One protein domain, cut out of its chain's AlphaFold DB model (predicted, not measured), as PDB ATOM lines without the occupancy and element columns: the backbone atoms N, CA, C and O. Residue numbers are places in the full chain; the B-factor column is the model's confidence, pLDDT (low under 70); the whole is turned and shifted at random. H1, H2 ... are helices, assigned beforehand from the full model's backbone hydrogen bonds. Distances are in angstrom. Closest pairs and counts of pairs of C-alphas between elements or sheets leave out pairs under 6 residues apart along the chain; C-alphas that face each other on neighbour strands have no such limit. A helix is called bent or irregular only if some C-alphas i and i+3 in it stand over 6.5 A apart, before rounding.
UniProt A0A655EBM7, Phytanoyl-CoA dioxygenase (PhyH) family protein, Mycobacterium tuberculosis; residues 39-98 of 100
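Overview. This is residues 39 to 98 of the 100 residues of the protein "Phytanoyl-CoA dioxygenase (PhyH) family protein" of Mycobacterium tuberculosis (UniProt A0A655EBM7). A small body of three short helices, H1, H2 and H3, and much loop has an arm, the straight helix H4, of which residues 88 to 97 stick out free together with residue 98. Within the body, the long loop of residues 61 to 74 swings out between H2 and H3, and the chain comes back to H2 at H3. The printed part has 60 residues with four named helices, in the order H1, H2, H3, H4, and no named strand: the class is all helix. It is loose, with a radius of gyration of the C-alphas of 14.0 A, and elongated, spanning 44 by 26 by 16 A, the arm making the length.

Arrangement. H1, residues 44 to 47, is close to but not clearly touching H2, residues 52 to 60; their closest C-alphas, those of Val 47 and Gln 55, are 6.6 A apart. H2 touches H3, residues 75 to 78, where the closest C-alphas, those of Tyr 60 and Pro 75, are 4.8 A apart. H1 and H3 are apart. H4, residues 85 to 97, is apart from H1, H2 and H3. In H4 every O i to N i+4 pair is within hydrogen-bond range, in H2 4 of 5 are, and H1 and H3 are too short for such a pair.

Along the chain. H1 begins at C-alpha 44, (-21.190, 24.584, -54.916). H2 is 8.9 A long and irregular: C-alphas 57 and 60 are 7.3 A apart. H3 begins at C-alpha 75, (-26.574, 20.665, -46.259). H4 is 18.7 A long and ends at C-alpha 97, (-20.548, -8.428, -46.870).

Size, cuts and confidence. The two C-alphas farthest apart, those of Glu 51 and Val 98, are 45.3 A apart. Without residues 88 to 98, the body spans 27 by 25 by 16 A. The printed part has no cut. The link from H1 to H2 is tight, that from H2 to H3 long, and that from H3 to H4 short. The mean pLDDT of the printed part is 88.3; residues 82 to 83 and 96 to 98 are under 70.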
ATOM      1  N   GLN A  39     -30.230  24.517 -54.519       92.50
ATOM      2  CA  GLN A  39     -29.199  23.573 -54.063       92.50
ATOM      3  C   GLN A  39     -28.597  22.722 -55.192       92.50
ATOM      4  O   GLN A  39     -27.486  22.221 -55.050       92.50
ATOM      5  N   LEU A  40     -29.328  22.537 -56.300       91.62
ATOM      6  CA  LEU A  40     -28.827  21.854 -57.501       91.62
ATOM      7  C   LEU A  40     -28.558  22.808 -58.671       91.62
ATOM      8  O   LEU A  40     -27.814  22.451 -59.579       91.62
ATOM      9  N   SER A  41     -29.173  23.993 -58.678       94.81
ATOM     10  CA  SER A  41     -29.031  24.953 -59.779       94.81
ATOM     11  C   SER A  41     -27.807  25.862 -59.657       94.81
ATOM     12  O   SER A  41     -27.383  26.423 -60.665       94.81
ATOM     13  N   ILE A  42     -27.266  26.058 -58.451       95.75
ATOM     14  CA  ILE A  42     -26.097  26.914 -58.221       95.75
ATOM     15  C   ILE A  42     -24.877  26.023 -57.960       95.75
ATOM     16  O   ILE A  42     -24.944  25.165 -57.076       95.75
ATOM     17  N   PRO A  43     -23.757  26.215 -58.681       94.88
ATOM     18  CA  PRO A  43     -22.535  25.466 -58.417       94.88
ATOM     19  C   PRO A  43     -22.047  25.659 -56.977       94.88
ATOM     20  O   PRO A  43     -22.067  26.773 -56.444       94.88
ATOM     21  N   ARG A  44     -21.593  24.577 -56.336       93.44
ATOM     22  CA  ARG A  44     -21.190  24.584 -54.916       93.44
ATOM     23  C   ARG A  44     -20.054  25.564 -54.647       93.44
ATOM     24  O   ARG A  44     -20.061  26.229 -53.616       93.44
ATOM     25  N   GLU A  45     -19.109  25.678 -55.574       93.50
ATOM     26  CA  GLU A  45     -17.993  26.617 -55.509       93.50
ATOM     27  C   GLU A  45     -18.457  28.070 -55.397       93.50
ATOM     28  O   GLU A  45     -17.848  28.842 -54.663       93.50
ATOM     29  N   LEU A  46     -19.573  28.422 -56.042       96.38
ATOM     30  CA  LEU A  46     -20.159  29.752 -55.940       96.38
ATOM     31  C   LEU A  46     -20.899  29.928 -54.609       96.38
ATOM     32  O   LEU A  46     -20.765  30.967 -53.967       96.38
ATOM     33  N   VAL A  47     -21.632  28.902 -54.160       97.00
ATOM     34  CA  VAL A  47     -22.346  28.940 -52.872       97.00
ATOM     35  C   VAL A  47     -21.387  29.149 -51.694       97.00
ATOM     36  O   VAL A  47     -21.721  29.897 -50.777       97.00
ATOM     37  N   ARG A  48     -20.182  28.564 -51.731       95.06
ATOM     38  CA  ARG A  48     -19.139  28.762 -50.701       95.06
ATOM     39  C   ARG A  48     -18.762  30.230 -50.500       95.06
ATOM     40  O   ARG A  48     -18.398  30.617 -49.395       95.06
ATOM     41  N   CYS A  49     -18.850  31.046 -51.549       96.38
ATOM     42  CA  CYS A  49     -18.526  32.470 -51.484       96.38
ATOM     43  C   CYS A  49     -19.663  33.326 -50.908       96.38
ATOM     44  O   CYS A  49     -19.464  34.516 -50.669       96.38
ATOM     45  N   PHE A  50     -20.858  32.766 -50.711       97.50
ATOM     46  CA  PHE A  50     -21.991  33.503 -50.161       97.50
ATOM     47  C   PHE A  50     -21.878  33.660 -48.649       97.50
ATOM     48  O   PHE A  50     -21.393  32.771 -47.952       97.50
ATOM     49  N   GLU A  51     -22.413  34.765 -48.128       97.75
ATOM     50  CA  GLU A  51     -22.585  34.940 -46.688       97.75
ATOM     51  C   GLU A  51     -23.439  33.796 -46.104       97.75
ATOM     52  O   GLU A  51     -24.398  33.365 -46.761       97.75
ATOM     53  N   PRO A  52     -23.179  33.342 -44.861       95.19
ATOM     54  CA  PRO A  52     -23.906  32.222 -44.255       95.19
ATOM     55  C   PRO A  52     -25.428  32.382 -44.323       95.19
ATOM     56  O   PRO A  52     -26.158  31.434 -44.605       95.19
ATOM     57  N   ARG A  53     -25.917  33.617 -44.160       95.81
ATOM     58  CA  ARG A  53     -27.347  33.908 -44.233       95.81
ATOM     59  C   ARG A  53     -27.943  33.645 -45.617       95.81
ATOM     60  O   ARG A  53     -29.072  33.172 -45.710       95.81
ATOM     61  N   LEU A  54     -27.215  33.947 -46.690       96.31
ATOM     62  CA  LEU A  54     -27.686  33.670 -48.044       96.31
ATOM     63  C   LEU A  54     -27.667  32.166 -48.322       96.31
ATOM     64  O   LEU A  54     -28.645  31.662 -48.866       96.31
ATOM     65  N   GLN A  55     -26.629  31.447 -47.878       96.19
ATOM     66  CA  GLN A  55     -26.574  29.983 -47.963       96.19
ATOM     67  C   GLN A  55     -27.815  29.342 -47.312       96.19
ATOM     68  O   GLN A  55     -28.469  28.491 -47.917       96.19
ATOM     69  N   GLU A  56     -28.206  29.807 -46.121       94.56
ATOM     70  CA  GLU A  56     -29.440  29.370 -45.455       94.56
ATOM     71  C   GLU A  56     -30.693  29.639 -46.296       94.56
ATOM     72  O   GLU A  56     -31.521  28.743 -46.470       94.56
ATOM     73  N   LEU A  57     -30.836  30.859 -46.832       94.69
ATOM     74  CA  LEU A  57     -32.001  31.267 -47.625       94.69
ATOM     75  C   LEU A  57     -32.167  30.441 -48.903       94.69
ATOM     76  O   LEU A  57     -33.298  30.185 -49.312       94.69
ATOM     77  N   ILE A  58     -31.063  29.997 -49.508       95.75
ATOM     78  CA  ILE A  58     -31.074  29.165 -50.718       95.75
ATOM     79  C   ILE A  58     -31.103  27.656 -50.413       95.75
ATOM     80  O   ILE A  58     -30.974  26.838 -51.320       95.75
ATOM     81  N   GLY A  59     -31.334  27.276 -49.153       94.69
ATOM     82  CA  GLY A  59     -31.633  25.899 -48.759       94.69
ATOM     83  C   GLY A  59     -30.478  25.124 -48.129       94.69
ATOM     84  O   GLY A  59     -30.657  23.946 -47.844       94.69
ATOM     85  N   TYR A  60     -29.320  25.738 -47.857       95.56
ATOM     86  CA  TYR A  60     -28.212  25.052 -47.170       95.56
ATOM     87  C   TYR A  60     -28.329  25.053 -45.637       95.56
ATOM     88  O   TYR A  60     -27.531  24.413 -44.951       95.56
ATOM     89  N   GLY A  61     -29.344  25.731 -45.099       93.69
ATOM     90  CA  GLY A  61     -29.662  25.763 -43.673       93.69
ATOM     91  C   GLY A  61     -30.710  24.730 -43.259       93.69
ATOM     92  O   GLY A  61     -31.344  24.077 -44.085       93.69
ATOM     93  N   LEU A  62     -30.933  24.621 -41.949       94.38
ATOM     94  CA  LEU A  62     -32.007  23.805 -41.381       94.38
ATOM     95  C   LEU A  62     -33.186  24.675 -40.951       94.38
ATOM     96  O   LEU A  62     -33.014  25.655 -40.227       94.38
ATOM     97  N   TYR A  63     -34.407  24.260 -41.280       94.06
ATOM     98  CA  TYR A  63     -35.597  24.891 -40.713       94.06
ATOM     99  C   TYR A  63     -35.864  24.360 -39.300       94.06
ATOM    100  O   TYR A  63     -35.969  23.146 -39.085       94.06
ATOM    101  N   ALA A  64     -35.964  25.281 -38.335       93.00
ATOM    102  CA  ALA A  64     -36.177  24.999 -36.911       93.00
ATOM    103  C   ALA A  64     -35.193  23.963 -36.320       93.00
ATOM    104  O   ALA A  64     -35.549  23.210 -35.414       93.00
ATOM    105  N   GLY A  65     -33.978  23.868 -36.878       91.56
ATOM    106  CA  GLY A  65     -32.974  22.870 -36.494       91.56
ATOM    107  C   GLY A  65     -33.359  21.415 -36.802       91.56
ATOM    108  O   GLY A  65     -32.702  20.494 -36.314       91.56
ATOM    109  N   LYS A  66     -34.419  21.171 -37.583       90.38
ATOM    110  CA  LYS A  66     -34.988  19.828 -37.795       90.38
ATOM    111  C   LYS A  66     -35.054  19.431 -39.264       90.38
ATOM    112  O   LYS A  66     -34.539  18.374 -39.617       90.38
ATOM    113  N   MET A  67     -35.678  20.256 -40.099       93.50
ATOM    114  CA  MET A  67     -35.998  19.920 -41.492       93.50
ATOM    115  C   MET A  67     -34.892  20.368 -42.451       93.50
ATOM    116  O   MET A  67     -34.255  21.392 -42.209       93.50
ATOM    117  N   GLY A  68     -34.712  19.619 -43.545       91.81
ATOM    118  CA  GLY A  68     -33.739  19.928 -44.603       91.81
ATOM    119  C   GLY A  68     -32.381  19.233 -44.461       91.81
ATOM    120  O   GLY A  68     -31.407  19.702 -45.031       91.81
ATOM    121  N   ARG A  69     -32.288  18.148 -43.683       91.56
ATOM    122  CA  ARG A  69     -31.024  17.430 -43.446       91.56
ATOM    123  C   ARG A  69     -30.610  16.554 -44.628       91.56
ATOM    124  O   ARG A  69     -31.458  15.954 -45.281       91.56
ATOM    125  N   ILE A  70     -29.299  16.403 -44.787       90.19
ATOM    126  CA  ILE A  70     -28.648  15.350 -45.572       90.19
ATOM    127  C   ILE A  70     -27.877  14.487 -44.568       90.19
ATOM    128  O   ILE A  70     -26.989  14.979 -43.873       90.19
ATOM    129  N   ASP A  71     -28.302  13.233 -44.410       87.56
ATOM    130  CA  ASP A  71     -27.713  12.251 -43.482       87.56
ATOM    131  C   ASP A  71     -27.523  12.788 -42.070       87.56
ATOM    132  O   ASP A  71     -26.441  12.798 -41.484       87.56
ATOM    133  N   TRP A  72     -28.632  13.290 -41.534       88.19
ATOM    134  CA  TRP A  72     -28.710  13.902 -40.215       88.19
ATOM    135  C   TRP A  72     -27.839  15.151 -40.015       88.19
ATOM    136  O   TRP A  72     -27.732  15.624 -38.886       88.19
ATOM    137  N   ARG A  73     -27.315  15.773 -41.075       88.38
ATOM    138  CA  ARG A  73     -26.506  17.003 -41.025       88.38
ATOM    139  C   ARG A  73     -27.114  18.148 -41.850       88.38
ATOM    140  O   ARG A  73     -27.923  17.880 -42.740       88.38
ATOM    141  N   PRO A  74     -26.791  19.421 -41.555       90.88
ATOM    142  CA  PRO A  74     -27.097  20.541 -42.443       90.88
ATOM    143  C   PRO A  74     -26.487  20.335 -43.838       90.88
ATOM    144  O   PRO A  74     -25.361  19.852 -43.932       90.88
ATOM    145  N   PRO A  75     -27.166  20.735 -44.927       93.00
ATOM    146  CA  PRO A  75     -26.574  20.665 -46.259       93.00
ATOM    147  C   PRO A  75     -25.302  21.517 -46.406       93.00
ATOM    148  O   PRO A  75     -24.437  21.169 -47.205       93.00
ATOM    149  N   ALA A  76     -25.164  22.602 -45.631       92.88
ATOM    150  CA  ALA A  76     -23.955  23.429 -45.596       92.88
ATOM    151  C   ALA A  76     -22.678  22.635 -45.260       92.88
ATOM    152  O   ALA A  76     -21.629  22.928 -45.824       92.88
ATOM    153  N   ASP A  77     -22.764  21.581 -44.439       90.69
ATOM    154  CA  ASP A  77     -21.614  20.729 -44.086       90.69
ATOM    155  C   ASP A  77     -21.019  20.012 -45.311       90.69
ATOM    156  O   ASP A  77     -19.860  19.597 -45.307       90.69
ATOM    157  N   TYR A  78     -21.812  19.865 -46.373       90.12
ATOM    158  CA  TYR A  78     -21.396  19.252 -47.628       90.12
ATOM    159  C   TYR A  78     -20.909  20.281 -48.642       90.12
ATOM    160  O   TYR A  78     -20.592  19.904 -49.764       90.12
ATOM    161  N   LEU A  79     -20.825  21.572 -48.304       90.56
ATOM    162  CA  LEU A  79     -20.271  22.556 -49.228       90.56
ATOM    163  C   LEU A  79     -18.802  22.283 -49.505       90.56
ATOM    164  O   LEU A  79     -18.433  22.325 -50.670       90.56
ATOM    165  N   ASP A  80     -18.006  21.869 -48.524       83.56
ATOM    166  CA  ASP A  80     -16.563  21.621 -48.698       83.56
ATOM    167  C   ASP A  80     -16.193  20.142 -48.861       83.56
ATOM    168  O   ASP A  80     -15.056  19.815 -49.185       83.56
ATOM    169  N   ALA A  81     -17.154  19.234 -48.687       74.38
ATOM    170  CA  ALA A  81     -16.898  17.804 -48.759       74.38
ATOM    171  C   ALA A  81     -17.126  17.255 -50.176       74.38
ATOM    172  O   ALA A  81     -18.235  17.322 -50.708       74.38
ATOM    173  N   ASP A  82     -16.100  16.676 -50.796       69.38
ATOM    174  CA  ASP A  82     -16.266  15.855 -52.011       69.38
ATOM    175  C   ASP A  82     -16.692  14.422 -51.674       69.38
ATOM    176  O   ASP A  82     -17.221  13.693 -52.512       69.38
ATOM    177  N   ARG A  83     -16.486  14.030 -50.411       69.56
ATOM    178  CA  ARG A  83     -16.822  12.720 -49.868       69.56
ATOM    179  C   ARG A  83     -18.037  12.813 -48.964       69.56
ATOM    180  O   ARG A  83     -18.166  13.744 -48.172       69.56
ATOM    181  N   HIS A  84     -18.912  11.828 -49.065       79.00
ATOM    182  CA  HIS A  84     -20.138  11.784 -48.293       79.00
ATOM    183  C   HIS A  84     -20.003  10.715 -47.197       79.00
ATOM    184  O   HIS A  84     -20.120   9.528 -47.508       79.00
ATOM    185  N   PRO A  85     -19.794  11.090 -45.917       77.19
ATOM    186  CA  PRO A  85     -19.387  10.145 -44.871       77.19
ATOM    187  C   PRO A  85     -20.334   8.956 -44.701       77.19
ATOM    188  O   PRO A  85     -19.900   7.837 -44.438       77.19
ATOM    189  N   PHE A  86     -21.636   9.180 -44.881       81.12
ATOM    190  CA  PHE A  86     -22.617   8.099 -44.842       81.12
ATOM    191  C   PHE A  86     -22.477   7.132 -46.027       81.12
ATOM    192  O   PHE A  86     -22.572   5.926 -45.829       81.12
ATOM    193  N   LEU A  87     -22.204   7.630 -47.240       82.06
ATOM    194  CA  LEU A  87     -22.047   6.762 -48.412       82.06
ATOM    195  C   LEU A  87     -20.749   5.962 -48.317       82.06
ATOM    196  O   LEU A  87     -20.742   4.784 -48.661       82.06
ATOM    197  N   ASP A  88     -19.693   6.569 -47.779       83.94
ATOM    198  CA  ASP A  88     -18.440   5.876 -47.488       83.94
ATOM    199  C   ASP A  88     -18.663   4.718 -46.506       83.94
ATOM    200  O   ASP A  88     -18.286   3.582 -46.782       83.94
ATOM    201  N   ALA A  89     -19.367   4.978 -45.400       83.44
ATOM    202  CA  ALA A  89     -19.685   3.952 -44.410       83.44
ATOM    203  C   ALA A  89     -20.568   2.823 -44.979       83.44
ATOM    204  O   ALA A  89     -20.428   1.660 -44.594       83.44
ATOM    205  N   VAL A  90     -21.491   3.149 -45.890       84.62
ATOM    206  CA  VAL A  90     -22.298   2.149 -46.604       84.62
ATOM    207  C   VAL A  90     -21.424   1.316 -47.543       84.62
ATOM    208  O   VAL A  90     -21.543   0.090 -47.537       84.62
ATOM    209  N   ALA A  91     -20.530   1.944 -48.310       84.44
ATOM    210  CA  ALA A  91     -19.625   1.251 -49.222       84.44
ATOM    211  C   ALA A  91     -18.721   0.253 -48.480       84.44
ATOM    212  O   ALA A  91     -18.637  -0.908 -48.887       84.44
ATOM    213  N   ASP A  92     -18.139   0.659 -47.348       85.38
ATOM    214  CA  ASP A  92     -17.302  -0.206 -46.508       85.38
ATOM    215  C   ASP A  92     -18.080  -1.437 -46.006       85.38
ATOM    216  O   ASP A  92     -17.593  -2.573 -46.049       85.38
ATOM    217  N   ARG A  93     -19.337  -1.245 -45.579       83.31
ATOM    218  CA  ARG A  93     -20.205  -2.352 -45.142       83.31
ATOM    219  C   ARG A  93     -20.541  -3.312 -46.275       83.31
ATOM    220  O   ARG A  93     -20.489  -4.524 -46.071       83.31
ATOM    221  N   LEU A  94     -20.856  -2.799 -47.463       83.94
ATOM    222  CA  LEU A  94     -21.159  -3.638 -48.624       83.94
ATOM    223  C   LEU A  94     -19.941  -4.471 -49.045       83.94
ATOM    224  O   LEU A  94     -20.079  -5.669 -49.263       83.94
ATOM    225  N   GLN A  95     -18.740  -3.888 -49.061       78.31
ATOM    226  CA  GLN A  95     -17.502  -4.612 -49.380       78.31
ATOM    227  C   GLN A  95     -17.161  -5.699 -48.352       78.31
ATOM    228  O   GLN A  95     -16.614  -6.745 -48.703       78.31
ATOM    229  N   THR A  96     -17.520  -5.483 -47.086       67.00
ATOM    230  CA  THR A  96     -17.323  -6.470 -46.013       67.00
ATOM    231  C   THR A  96     -18.305  -7.647 -46.121       67.00
ATOM    232  O   THR A  96     -18.000  -8.748 -45.675       67.00
ATOM    233  N   SER A  97     -19.459  -7.442 -46.767       60.47
ATOM    234  CA  SER A  97     -20.548  -8.428 -46.870       60.47
ATOM    235  C   SER A  97     -20.381  -9.447 -48.010       60.47
ATOM    236  O   SER A  97     -21.094 -10.444 -48.033       60.47
ATOM    237  N   VAL A  98     -19.458  -9.216 -48.956       56.78
ATOM    238  CA  VAL A  98     -19.248 -10.068 -50.153       56.78
ATOM    239  C   VAL A  98     -18.076 -11.054 -49.976       56.78
ATOM    240  O   VAL A  98     -17.658 -11.715 -50.919       56.78
TER     241      VAL A  98